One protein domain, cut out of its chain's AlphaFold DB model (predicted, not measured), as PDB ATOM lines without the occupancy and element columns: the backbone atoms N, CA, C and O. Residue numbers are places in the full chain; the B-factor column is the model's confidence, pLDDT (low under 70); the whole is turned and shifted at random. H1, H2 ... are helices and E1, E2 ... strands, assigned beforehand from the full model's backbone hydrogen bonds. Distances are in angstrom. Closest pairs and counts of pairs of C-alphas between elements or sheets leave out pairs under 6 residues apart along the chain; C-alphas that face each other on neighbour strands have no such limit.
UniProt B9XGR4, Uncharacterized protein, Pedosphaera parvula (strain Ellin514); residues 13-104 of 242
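This is residues 13 to 104 of the 242 residues of an uncharacterized protein of Pedosphaera parvula (strain Ellin514) (UniProt B9XGR4). A twisted four-stranded sheet curls round the later part of one long helix, H1, whose residues 13 to 27 stick out as an arm. The printed part has 92 residues with one named helix, then strands E1 to E4, an antiparallel meander, each strand beside the one before. The class is mixed, in two layers; the whole is only just loose, close to compact, radius of gyration 15.0 A, spanning 51 by 32 by 19 A.

H1, residues 13 to 45, is on the sheet of E1, residues 59 to 66, E2, 75 to 81, E3, 85 to 92, and E4, 95 to 103. The closest C-alphas of H1 and E4 are those of Ile 35 and Val 96, 6.4 A apart. Within hydrogen-bond range are N 63 and O 78, 2.9 A, N 79 and O 87, 2.9 A, N 88 and O 100, 2.8 A, and 27 of 29 O i to N i+4 pairs in H1.

H1 runs 48.5 A from C-alpha 13 at (41.648, -27.521, -39.234). E1 to E4 measure 20.1, 19.8, 22.9 and 23.8 A; C-alpha 103 ends E4 at (51.001, 21.911, -35.705).

The farthest C-alphas, Val 13 and Arg 47, are 51.5 A apart. The printed part has no cut; the link H1 to E1 is long. Residues 13 to 27 have pLDDT under 70.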
ATOM      1  N   VAL A  13      40.261 -28.013 -39.312       54.34
ATOM      2  CA  VAL A  13      41.648 -27.521 -39.234       54.34
ATOM      3  C   VAL A  13      41.823 -26.249 -40.069       54.34
ATOM      4  O   VAL A  13      42.478 -25.310 -39.625       54.34
ATOM      5  N   PHE A  14      41.173 -26.180 -41.236       53.28
ATOM      6  CA  PHE A  14      41.195 -24.999 -42.097       53.28
ATOM      7  C   PHE A  14      40.485 -23.802 -41.443       53.28
ATOM      8  O   PHE A  14      41.020 -22.696 -41.437       53.28
ATOM      9  N   TRP A  15      39.333 -24.026 -40.799       49.16
ATOM     10  CA  TRP A  15      38.616 -22.975 -40.065       49.16
ATOM     11  C   TRP A  15      39.395 -22.444 -38.851       49.16
ATOM     12  O   TRP A  15      39.421 -21.232 -38.645       49.16
ATOM     13  N   CYS A  16      40.088 -23.299 -38.085       53.44
ATOM     14  CA  CYS A  16      40.947 -22.844 -36.981       53.44
ATOM     15  C   CYS A  16      42.142 -22.005 -37.459       53.44
ATOM     16  O   CYS A  16      42.501 -21.029 -36.802       53.44
ATOM     17  N   LEU A  17      42.742 -22.346 -38.606       52.19
ATOM     18  CA  LEU A  17      43.885 -21.608 -39.156       52.19
ATOM     19  C   LEU A  17      43.480 -20.218 -39.683       52.19
ATOM     20  O   LEU A  17      44.179 -19.239 -39.437       52.19
ATOM     21  N   VAL A  18      42.324 -20.115 -40.350       59.28
ATOM     22  CA  VAL A  18      41.762 -18.830 -40.809       59.28
ATOM     23  C   VAL A  18      41.405 -17.927 -39.622       59.28
ATOM     24  O   VAL A  18      41.678 -16.729 -39.661       59.28
ATOM     25  N   LEU A  19      40.873 -18.491 -38.532       52.31
ATOM     26  CA  LEU A  19      40.608 -17.758 -37.287       52.31
ATOM     27  C   LEU A  19      41.893 -17.237 -36.624       52.31
ATOM     28  O   LEU A  19      41.922 -16.091 -36.184       52.31
ATOM     29  N   LEU A  20      42.968 -18.029 -36.595       54.41
ATOM     30  CA  LEU A  20      44.256 -17.619 -36.017       54.41
ATOM     31  C   LEU A  20      44.926 -16.462 -36.777       54.41
ATOM     32  O   LEU A  20      45.630 -15.669 -36.159       54.41
ATOM     33  N   ILE A  21      44.682 -16.337 -38.084       60.00
ATOM     34  CA  ILE A  21      45.216 -15.241 -38.911       60.00
ATOM     35  C   ILE A  21      44.292 -14.012 -38.885       60.00
ATOM     36  O   ILE A  21      44.772 -12.882 -38.895       60.00
ATOM     37  N   ALA A  22      42.971 -14.203 -38.817       57.56
ATOM     38  CA  ALA A  22      42.012 -13.097 -38.823       57.56
ATOM     39  C   ALA A  22      41.940 -12.342 -37.482       57.56
ATOM     40  O   ALA A  22      41.697 -11.137 -37.469       57.56
ATOM     41  N   LEU A  23      42.148 -13.023 -36.350       59.19
ATOM     42  CA  LEU A  23      42.029 -12.407 -35.021       59.19
ATOM     43  C   LEU A  23      43.053 -11.280 -34.759       59.19
ATOM     44  O   LEU A  23      42.629 -10.239 -34.255       59.19
ATOM     45  N   PRO A  24      44.350 -11.420 -35.107       61.59
ATOM     46  CA  PRO A  24      45.324 -10.335 -34.967       61.59
ATOM     47  C   PRO A  24      44.995  -9.119 -35.839       61.59
ATOM     48  O   PRO A  24      45.039  -7.994 -35.350       61.59
ATOM     49  N   VAL A  25      44.590  -9.341 -37.095       60.62
ATOM     50  CA  VAL A  25      44.245  -8.263 -38.041       60.62
ATOM     51  C   VAL A  25      43.038  -7.463 -37.541       60.62
ATOM     52  O   VAL A  25      43.069  -6.238 -37.501       60.62
ATOM     53  N   LEU A  26      41.999  -8.151 -37.058       59.00
ATOM     54  CA  LEU A  26      40.814  -7.500 -36.492       59.00
ATOM     55  C   LEU A  26      41.109  -6.734 -35.193       59.00
ATOM     56  O   LEU A  26      40.434  -5.745 -34.899       59.00
ATOM     57  N   ALA A  27      42.075  -7.193 -34.394       67.38
ATOM     58  CA  ALA A  27      42.492  -6.500 -33.179       67.38
ATOM     59  C   ALA A  27      43.248  -5.201 -33.501       67.38
ATOM     60  O   ALA A  27      42.932  -4.164 -32.918       67.38
ATOM     61  N   GLU A  28      44.171  -5.240 -34.465       71.62
ATOM     62  CA  GLU A  28      44.922  -4.063 -34.917       71.62
ATOM     63  C   GLU A  28      44.006  -3.016 -35.574       71.62
ATOM     64  O   GLU A  28      44.109  -1.825 -35.276       71.62
ATOM     65  N   ASP A  29      43.038  -3.444 -36.393       77.94
ATOM     66  CA  ASP A  29      42.048  -2.545 -37.001       77.94
ATOM     67  C   ASP A  29      41.151  -1.867 -35.953       77.94
ATOM     68  O   ASP A  29      40.833  -0.676 -36.065       77.94
ATOM     69  N   ALA A  30      40.760  -2.597 -34.903       80.56
ATOM     70  CA  ALA A  30      39.970  -2.047 -33.805       80.56
ATOM     71  C   ALA A  30      40.764  -1.011 -32.988       80.56
ATOM     72  O   ALA A  30      40.238   0.065 -32.686       80.56
ATOM     73  N   GLU A  31      42.028  -1.300 -32.667       84.19
ATOM     74  CA  GLU A  31      42.921  -0.376 -31.957       84.19
ATOM     75  C   GLU A  31      43.208   0.878 -32.795       84.19
ATOM     76  O   GLU A  31      43.069   2.005 -32.312       84.19
ATOM     77  N   ARG A  32      43.502   0.707 -34.088       89.00
ATOM     78  CA  ARG A  32      43.662   1.815 -35.035       89.00
ATOM     79  C   ARG A  32      42.414   2.692 -35.094       89.00
ATOM     80  O   ARG A  32      42.527   3.920 -35.063       89.00
ATOM     81  N   GLY A  33      41.230   2.080 -35.147       89.19
ATOM     82  CA  GLY A  33      39.954   2.787 -35.091       89.19
ATOM     83  C   GLY A  33      39.817   3.630 -33.823       89.19
ATOM     84  O   GLY A  33      39.460   4.806 -33.906       89.19
ATOM     85  N   GLN A  34      40.166   3.071 -32.663       89.12
ATOM     86  CA  GLN A  34      40.138   3.790 -31.390       89.12
ATOM     87  C   GLN A  34      41.114   4.973 -31.368       89.12
ATOM     88  O   GLN A  34      40.730   6.071 -30.974       89.12
ATOM     89  N   ILE A  35      42.347   4.790 -31.845       91.69
ATOM     90  CA  ILE A  35      43.354   5.858 -31.914       91.69
ATOM     91  C   ILE A  35      42.874   7.014 -32.795       91.69
ATOM     92  O   ILE A  35      42.976   8.176 -32.397       91.69
ATOM     93  N   ILE A  36      42.312   6.718 -33.971       92.50
ATOM     94  CA  ILE A  36      41.765   7.745 -34.868       92.50
ATOM     95  C   ILE A  36      40.635   8.512 -34.175       92.50
ATOM     96  O   ILE A  36      40.599   9.740 -34.252       92.50
ATOM     97  N   GLN A  37      39.742   7.822 -33.461       91.75
ATOM     98  CA  GLN A  37      38.673   8.477 -32.702       91.75
ATOM     99  C   GLN A  37      39.222   9.377 -31.592       91.75
ATOM    100  O   GLN A  37      38.776  10.516 -31.462       91.75
ATOM    101  N   THR A  38      40.237   8.932 -30.848       91.88
ATOM    102  CA  THR A  38      40.898   9.758 -29.827       91.88
ATOM    103  C   THR A  38      41.522  11.020 -30.432       91.88
ATOM    104  O   THR A  38      41.389  12.104 -29.866       91.88
ATOM    105  N   VAL A  39      42.158  10.917 -31.602       93.25
ATOM    106  CA  VAL A  39      42.740  12.066 -32.317       93.25
ATOM    107  C   VAL A  39      41.660  13.040 -32.787       93.25
ATOM    108  O   VAL A  39      41.806  14.248 -32.607       93.25
ATOM    109  N   ARG A  40      40.560  12.535 -33.356       93.38
ATOM    110  CA  ARG A  40      39.414  13.357 -33.775       93.38
ATOM    111  C   ARG A  40      38.784  14.084 -32.598       93.38
ATOM    112  O   ARG A  40      38.534  15.282 -32.677       93.38
ATOM    113  N   GLU A  41      38.580  13.380 -31.490       93.00
ATOM    114  CA  GLU A  41      38.025  13.960 -30.274       93.00
ATOM    115  C   GLU A  41      38.949  15.031 -29.690       93.00
ATOM    116  O   GLU A  41      38.487  16.110 -29.321       93.00
ATOM    117  N   PHE A  42      40.259  14.776 -29.661       93.69
ATOM    118  CA  PHE A  42      41.243  15.783 -29.279       93.69
ATOM    119  C   PHE A  42      41.159  17.013 -30.194       93.69
ATOM    120  O   PHE A  42      41.081  18.136 -29.694       93.69
ATOM    121  N   ALA A  43      41.147  16.827 -31.517       93.12
ATOM    122  CA  ALA A  43      41.078  17.924 -32.479       93.12
ATOM    123  C   ALA A  43      39.792  18.748 -32.313       93.12
ATOM    124  O   ALA A  43      39.856  19.974 -32.211       93.12
ATOM    125  N   ARG A  44      38.642  18.076 -32.192       93.12
ATOM    126  CA  ARG A  44      37.323  18.685 -31.979       93.12
ATOM    127  C   ARG A  44      37.285  19.510 -30.697       93.12
ATOM    128  O   ARG A  44      36.902  20.677 -30.723       93.12
ATOM    129  N   ARG A  45      37.702  18.916 -29.578       92.94
ATOM    130  CA  ARG A  45      37.681  19.551 -28.254       92.94
ATOM    131  C   ARG A  45      38.576  20.783 -28.195       92.94
ATOM    132  O   ARG A  45      38.182  21.795 -27.631       92.94
ATOM    133  N   ASN A  46      39.755  20.702 -28.809       92.56
ATOM    134  CA  ASN A  46      40.729  21.792 -28.839       92.56
ATOM    135  C   ASN A  46      40.514  22.777 -30.001       92.56
ATOM    136  O   ASN A  46      41.313  23.700 -30.160       92.56
ATOM    137  N   ARG A  47      39.463  22.596 -30.816       90.69
ATOM    138  CA  ARG A  47      39.183  23.409 -32.014       90.69
ATOM    139  C   ARG A  47      40.399  23.526 -32.941       90.69
ATOM    140  O   ARG A  47      40.648  24.573 -33.535       90.69
ATOM    141  N   VAL A  48      41.173  22.448 -33.050       89.56
ATOM    142  CA  VAL A  48      42.279  22.368 -34.009       89.56
ATOM    143  C   VAL A  48      41.682  22.558 -35.408       89.56
ATOM    144  O   VAL A  48      40.637  21.966 -35.679       89.56
ATOM    145  N   PRO A  49      42.308  23.345 -36.307       87.00
ATOM    146  CA  PRO A  49      41.815  23.586 -37.668       87.00
ATOM    147  C   PRO A  49      42.050  22.372 -38.585       87.00
ATOM    148  O   PRO A  49      42.650  22.472 -39.653       87.00
ATOM    149  N   LEU A  50      41.604  21.211 -38.122       86.62
ATOM    150  CA  LEU A  50      41.582  19.924 -38.788       86.62
ATOM    151  C   LEU A  50      40.114  19.498 -38.859       86.62
ATOM    152  O   LEU A  50      39.398  19.643 -37.869       86.62
ATOM    153  N   ASP A  51      39.670  18.967 -39.999       86.25
ATOM    154  CA  ASP A  51      38.327  18.390 -40.101       86.25
ATOM    155  C   ASP A  51      38.185  17.279 -39.043       86.25
ATOM    156  O   ASP A  51      38.891  16.276 -39.132       86.25
ATOM    157  N   PRO A  52      37.303  17.408 -38.034       76.38
ATOM    158  CA  PRO A  52      37.156  16.394 -36.992       76.38
ATOM    159  C   PRO A  52      36.648  15.050 -37.533       76.38
ATOM    160  O   PRO A  52      36.694  14.058 -36.812       76.38
ATOM    161  N   ASN A  53      36.191  14.990 -38.785       85.62
ATOM    162  CA  ASN A  53      35.766  13.777 -39.473       85.62
ATOM    163  C   ASN A  53      36.731  13.348 -40.587       85.62
ATOM    164  O   ASN A  53      36.334  12.545 -41.432       85.62
ATOM    165  N   PHE A  54      37.989  13.818 -40.561       87.19
ATOM    166  CA  PHE A  54      39.003  13.481 -41.566       87.19
ATOM    167  C   PHE A  54      39.010  11.983 -41.887       87.19
ATOM    168  O   PHE A  54      38.980  11.123 -40.998       87.19
ATOM    169  N   SER A  55      39.023  11.653 -43.169       85.12
ATOM    170  CA  SER A  55      39.013  10.287 -43.674       85.12
ATOM    171  C   SER A  55      40.352   9.579 -43.417       85.12
ATOM    172  O   SER A  55      41.392  10.229 -43.291       85.12
ATOM    173  N   PRO A  56      40.387   8.233 -43.395       82.75
ATOM    174  CA  PRO A  56      41.647   7.493 -43.310       82.75
ATOM    175  C   PRO A  56      42.657   7.841 -44.416       82.75
ATOM    176  O   PRO A  56      43.855   7.692 -44.201       82.75
ATOM    177  N   ASN A  57      42.189   8.336 -45.566       84.50
ATOM    178  CA  ASN A  57      43.036   8.748 -46.689       84.50
ATOM    179  C   ASN A  57      43.806  10.049 -46.412       84.50
ATOM    180  O   ASN A  57      44.794  10.326 -47.083       84.50
ATOM    181  N   GLU A  58      43.387  10.837 -45.420       88.31
ATOM    182  CA  GLU A  58      44.100  12.045 -44.982       88.31
ATOM    183  C   GLU A  58      45.228  11.732 -43.984       88.31
ATOM    184  O   GLU A  58      45.995  12.621 -43.596       88.31
ATOM    185  N   ILE A  59      45.349  10.464 -43.570       92.62
ATOM    186  CA  ILE A  59      46.410   9.977 -42.693       92.62
ATOM    187  C   ILE A  59      47.633   9.624 -43.542       92.62
ATOM    188  O   ILE A  59      47.729   8.544 -44.120       92.62
ATOM    189  N   ASN A  60      48.616  10.519 -43.551       90.25
ATOM    190  CA  ASN A  60      49.852  10.341 -44.316       90.25
ATOM    191  C   ASN A  60      50.820   9.354 -43.661       90.25
ATOM    192  O   ASN A  60      51.668   8.760 -44.322       90.25
ATOM    193  N   SER A  61      50.749   9.215 -42.337       92.19
ATOM    194  CA  SER A  61      51.564   8.252 -41.607       92.19
ATOM    195  C   SER A  61      50.859   7.816 -40.337       92.19
ATOM    196  O   SER A  61      50.300   8.641 -39.614       92.19
ATOM    197  N   PHE A  62      50.925   6.519 -40.063       93.44
ATOM    198  CA  PHE A  62      50.430   5.906 -38.845       93.44
ATOM    199  C   PHE A  62      51.444   4.857 -38.396       93.44
ATOM    200  O   PHE A  62      51.827   3.995 -39.185       93.44
ATOM    201  N   ARG A  63      51.925   4.964 -37.159       92.50
ATOM    202  CA  ARG A  63      52.879   4.015 -36.572       92.50
ATOM    203  C   ARG A  63      52.499   3.734 -35.129       92.50
ATOM    204  O   ARG A  63      52.242   4.678 -34.387       92.50
ATOM    205  N   ILE A  64      52.534   2.462 -34.749       91.44
ATOM    206  CA  ILE A  64      52.406   1.986 -33.371       91.44
ATOM    207  C   ILE A  64      53.671   1.197 -33.040       91.44
ATOM    208  O   ILE A  64      54.147   0.410 -33.853       91.44
ATOM    209  N   ASN A  65      54.201   1.415 -31.844       89.88
ATOM    210  CA  ASN A  65      55.287   0.657 -31.251       89.88
ATOM    211  C   ASN A  65      54.771   0.045 -29.947       89.88
ATOM    212  O   ASN A  65      54.469   0.775 -28.998       89.88
ATOM    213  N   TYR A  66      54.679  -1.281 -29.904       88.62
ATOM    214  CA  TYR A  66      54.308  -2.018 -28.699       88.62
ATOM    215  C   TYR A  66      55.498  -2.137 -27.752       88.62
ATOM    216  O   TYR A  66      56.639  -2.315 -28.179       88.62
ATOM    217  N   ILE A  67      55.226  -2.030 -26.455       85.19
ATOM    218  CA  ILE A  67      56.237  -1.970 -25.406       85.19
ATOM    219  C   ILE A  67      55.888  -3.030 -24.367       85.19
ATOM    220  O   ILE A  67      54.876  -2.942 -23.682       85.19
ATOM    221  N   THR A  68      56.731  -4.054 -24.257       76.69
ATOM    222  CA  THR A  68      56.425  -5.257 -23.466       76.69
ATOM    223  C   THR A  68      56.782  -5.140 -21.984       76.69
ATOM    224  O   THR A  68      56.317  -5.953 -21.196       76.69
ATOM    225  N   ASN A  69      57.575  -4.137 -21.586       76.25
ATOM    226  CA  ASN A  69      58.157  -4.035 -20.240       76.25
ATOM    227  C   ASN A  69      57.933  -2.665 -19.574       76.25
ATOM    228  O   ASN A  69      58.750  -2.236 -18.761       76.25
ATOM    229  N   ASN A  70      56.865  -1.949 -19.933       73.00
ATOM    230  CA  ASN A  70      56.553  -0.654 -19.331       73.00
ATOM    231  C   ASN A  70      55.227  -0.734 -18.547       73.00
ATOM    232  O   ASN A  70      54.193  -1.042 -19.138       73.00
ATOM    233  N   PRO A  71      55.233  -0.472 -17.224       73.56
ATOM    234  CA  PRO A  71      54.024  -0.540 -16.403       73.56
ATOM    235  C   PRO A  71      53.057   0.637 -16.624       73.56
ATOM    236  O   PRO A  71      51.932   0.587 -16.137       73.56
ATOM    237  N   GLU A  72      53.470   1.696 -17.322       71.75
ATOM    238  CA  GLU A  72      52.689   2.921 -17.527       71.75
ATOM    239  C   GLU A  72      51.952   2.958 -18.873       71.75
ATOM    240  O   GLU A  72      50.939   3.647 -18.994       71.75
ATOM    241  N   PHE A  73      52.437   2.231 -19.885       79.06
ATOM    242  CA  PHE A  73      51.810   2.127 -21.207       79.06
ATOM    243  C   PHE A  73      52.275   0.875 -21.960       79.06
ATOM    244  O   PHE A  73      53.441   0.496 -21.908       79.06
ATOM    245  N   SER A  74      51.349   0.252 -22.687       84.50
ATOM    246  CA  SER A  74      51.565  -0.945 -23.508       84.50
ATOM    247  C   SER A  74      51.975  -0.619 -24.944       84.50
ATOM    248  O   SER A  74      52.589  -1.451 -25.612       84.50
ATOM    249  N   ALA A  75      51.668   0.584 -25.435       87.81
ATOM    250  CA  ALA A  75      52.116   1.042 -26.743       87.81
ATOM    251  C   ALA A  75      52.256   2.565 -26.807       87.81
ATOM    252  O   ALA A  75      51.612   3.313 -26.071       87.81
ATOM    253  N   THR A  76      53.089   3.030 -27.733       91.44
ATOM    254  CA  THR A  76      53.145   4.436 -28.147       91.44
ATOM    255  C   THR A  76      53.066   4.517 -29.654       91.44
ATOM    256  O   THR A  76      53.400   3.567 -30.356       91.44
ATOM    257  N   GLY A  77      52.661   5.657 -30.185       93.00
ATOM    258  CA  GLY A  77      52.621   5.803 -31.625       93.00
ATOM    259  C   GLY A  77      52.493   7.230 -32.086       93.00
ATOM    260  O   GLY A  77      52.496   8.172 -31.294       93.00
ATOM    261  N   ARG A  78      52.413   7.375 -33.405       95.12
ATOM    262  CA  ARG A  78      52.276   8.654 -34.086       95.12
ATOM    263  C   ARG A  78      51.273   8.538 -35.219       95.12
ATOM    264  O   ARG A  78      51.341   7.607 -36.020       95.12
ATOM    265  N   ILE A  79      50.416   9.543 -35.326       94.56
ATOM    266  CA  ILE A  79      49.586   9.814 -36.495       94.56
ATOM    267  C   ILE A  79      49.985  11.167 -37.100       94.56
ATOM    268  O   ILE A  79      50.238  12.147 -36.394       94.56
ATOM    269  N   MET A  80      50.083  11.210 -38.425       93.94
ATOM    270  CA  MET A  80      50.278  12.430 -39.201       93.94
ATOM    271  C   MET A  80      49.078  12.634 -40.106       93.94
ATOM    272  O   MET A  80      48.832  11.801 -40.978       93.94
ATOM    273  N   VAL A  81      48.380  13.753 -39.934       91.50
ATOM    274  CA  VAL A  81      47.234  14.125 -40.769       91.50
ATOM    275  C   VAL A  81      47.625  15.305 -41.654       91.50
ATOM    276  O   VAL A  81      48.211  16.283 -41.175       91.50
ATOM    277  N   SER A  82      47.380  15.165 -42.960       84.50
ATOM    278  CA  SER A  82      47.619  16.180 -43.998       84.50
ATOM    279  C   SER A  82      49.016  16.843 -43.980       84.50
ATOM    280  O   SER A  82      49.140  18.011 -44.340       84.50
ATOM    281  N   ASN A  83      50.062  16.152 -43.495       77.81
ATOM    282  CA  ASN A  83      51.426  16.663 -43.219       77.81
ATOM    283  C   ASN A  83      51.519  17.877 -42.277       77.81
ATOM    284  O   ASN A  83      52.619  18.358 -42.019       77.81
ATOM    285  N   ARG A  84      50.394  18.347 -41.735       84.38
ATOM    286  CA  ARG A  84      50.302  19.579 -40.944       84.38
ATOM    287  C   ARG A  84      50.047  19.316 -39.475       84.38
ATOM    288  O   ARG A  84      50.347  20.170 -38.654       84.38
ATOM    289  N   PHE A  85      49.513  18.153 -39.127       91.69
ATOM    290  CA  PHE A  85      49.144  17.836 -37.755       91.69
ATOM    291  C   PHE A  85      49.829  16.545 -37.335       91.69
ATOM    292  O   PHE A  85      49.607  15.493 -37.937       91.69
ATOM    293  N   ALA A  86      50.677  16.640 -36.316       94.31
ATOM    294  CA  ALA A  86      51.305  15.493 -35.682       94.31
ATOM    295  C   ALA A  86      50.637  15.240 -34.340       94.31
ATOM    296  O   ALA A  86      50.602  16.140 -33.502       94.31
ATOM    297  N   PHE A  87      50.193  14.009 -34.112       95.75
ATOM    298  CA  PHE A  87      49.787  13.558 -32.787       95.75
ATOM    299  C   PHE A  87      50.625  12.349 -32.410       95.75
ATOM    300  O   PHE A  87      50.780  11.431 -33.217       95.75
ATOM    301  N   PHE A  88      51.149  12.347 -31.194       95.12
ATOM    302  CA  PHE A  88      51.636  11.136 -30.561       95.12
ATOM    303  C   PHE A  88      50.632  10.719 -29.509       95.12
ATOM    304  O   PHE A  88      50.001  11.551 -28.849       95.12
ATOM    305  N   PHE A  89      50.479   9.415 -29.387       93.00
ATOM    306  CA  PHE A  89      49.549   8.810 -28.462       93.00
ATOM    307  C   PHE A  89      50.254   7.745 -27.639       93.00
ATOM    308  O   PHE A  89      51.250   7.155 -28.069       93.00
ATOM    309  N   ALA A  90      49.709   7.515 -26.454       90.81
ATOM    310  CA  ALA A  90      50.064   6.405 -25.594       90.81
ATOM    311  C   ALA A  90      48.818   5.549 -25.364       90.81
ATOM    312  O   ALA A  90      47.702   6.067 -25.256       90.81
ATOM    313  N   VAL A  91      49.032   4.240 -25.309       88.50
ATOM    314  CA  VAL A  91      48.006   3.237 -25.039       88.50
ATOM    315  C   VAL A  91      48.365   2.546 -23.736       88.50
ATOM    316  O   VAL A  91      49.506   2.128 -23.552       88.50
ATOM    317  N   HIS A  92      47.402   2.428 -22.831       85.62
ATOM    318  CA  HIS A  92      47.524   1.610 -21.630       85.62
ATOM    319  C   HIS A  92      46.212   0.862 -21.412       85.62
ATOM    320  O   HIS A  92      45.156   1.479 -21.227       85.62
ATOM    321  N   ASP A  93      46.277  -0.467 -21.469       81.88
ATOM    322  CA  ASP A  93      45.114  -1.351 -21.539       81.88
ATOM    323  C   ASP A  93      44.153  -0.933 -22.667       81.88
ATOM    324  O   ASP A  93      44.502  -0.978 -23.842       81.88
ATOM    325  N   THR A  94      42.938  -0.506 -22.317       78.62
ATOM    326  CA  THR A  94      41.921  -0.021 -23.259       78.62
ATOM    327  C   THR A  94      41.892   1.500 -23.386       78.62
ATOM    328  O   THR A  94      40.995   2.025 -24.042       78.62
ATOM    329  N   ASN A  95      42.778   2.227 -22.702       84.31
ATOM    330  CA  ASN A  95      42.796   3.686 -22.718       84.31
ATOM    331  C   ASN A  95      43.801   4.176 -23.753       84.31
ATOM    332  O   ASN A  95      44.961   3.772 -23.742       84.31
ATOM    333  N   VAL A  96      43.352   5.088 -24.610       89.06
ATOM    334  CA  VAL A  96      44.197   5.780 -25.582       89.06
ATOM    335  C   VAL A  96      44.124   7.267 -25.296       89.06
ATOM    336  O   VAL A  96      43.030   7.824 -25.190       89.06
ATOM    337  N   GLU A  97      45.277   7.916 -25.215       90.88
ATOM    338  CA  GLU A  97      45.380   9.355 -24.987       90.88
ATOM    339  C   GLU A  97      46.369   9.987 -25.961       90.88
ATOM    340  O   GLU A  97      47.400   9.398 -26.285       90.88
ATOM    341  N   VAL A  98      46.084  11.217 -26.390       93.50
ATOM    342  CA  VAL A  98      47.088  12.059 -27.046       93.50
ATOM    343  C   VAL A  98      48.066  12.526 -25.971       93.50
ATOM    344  O   VAL A  98      47.683  13.245 -25.051       93.50
ATOM    345  N   SER A  99      49.326  12.111 -26.079       92.81
ATOM    346  CA  SER A  99      50.417  12.555 -25.201       92.81
ATOM    347  C   SER A  99      51.147  13.767 -25.772       92.81
ATOM    348  O   SER A  99      51.781  14.517 -25.038       92.81
ATOM    349  N   TYR A 100      51.042  13.986 -27.081       94.50
ATOM    350  CA  TYR A 100      51.668  15.110 -27.758       94.50
ATOM    351  C   TYR A 100      50.857  15.509 -28.982       94.50
ATOM    352  O   TYR A 100      50.444  14.658 -29.767       94.50
ATOM    353  N   PHE A 101      50.709  16.805 -29.202       95.62
ATOM    354  CA  PHE A 101      50.206  17.381 -30.435       95.62
ATOM    355  C   PHE A 101      51.114  18.524 -30.875       95.62
ATOM    356  O   PHE A 101      51.564  19.329 -30.061       95.62
ATOM    357  N   LYS A 102      51.351  18.620 -32.181       92.31
ATOM    358  CA  LYS A 102      52.029  19.761 -32.787       92.31
ATOM    359  C   LYS A 102      51.437  20.074 -34.149       92.31
ATOM    360  O   LYS A 102      51.328  19.194 -35.009       92.31
ATOM    361  N   LEU A 103      51.165  21.355 -34.372       87.44
ATOM    362  CA  LEU A 103      51.001  21.911 -35.705       87.44
ATOM    363  C   LEU A 103      52.368  21.913 -36.408       87.44
ATOM    364  O   LEU A 103      53.251  22.722 -36.126       87.44
ATOM    365  N   VAL A 104      52.555  20.972 -37.325       76.25
ATOM    366  CA  VAL A 104      53.689  20.885 -38.250       76.25
ATOM    367  C   VAL A 104      53.437  21.861 -39.398       76.25
ATOM    368  O   VAL A 104      53.225  21.484 -40.544       76.25
TER     369      VAL A 104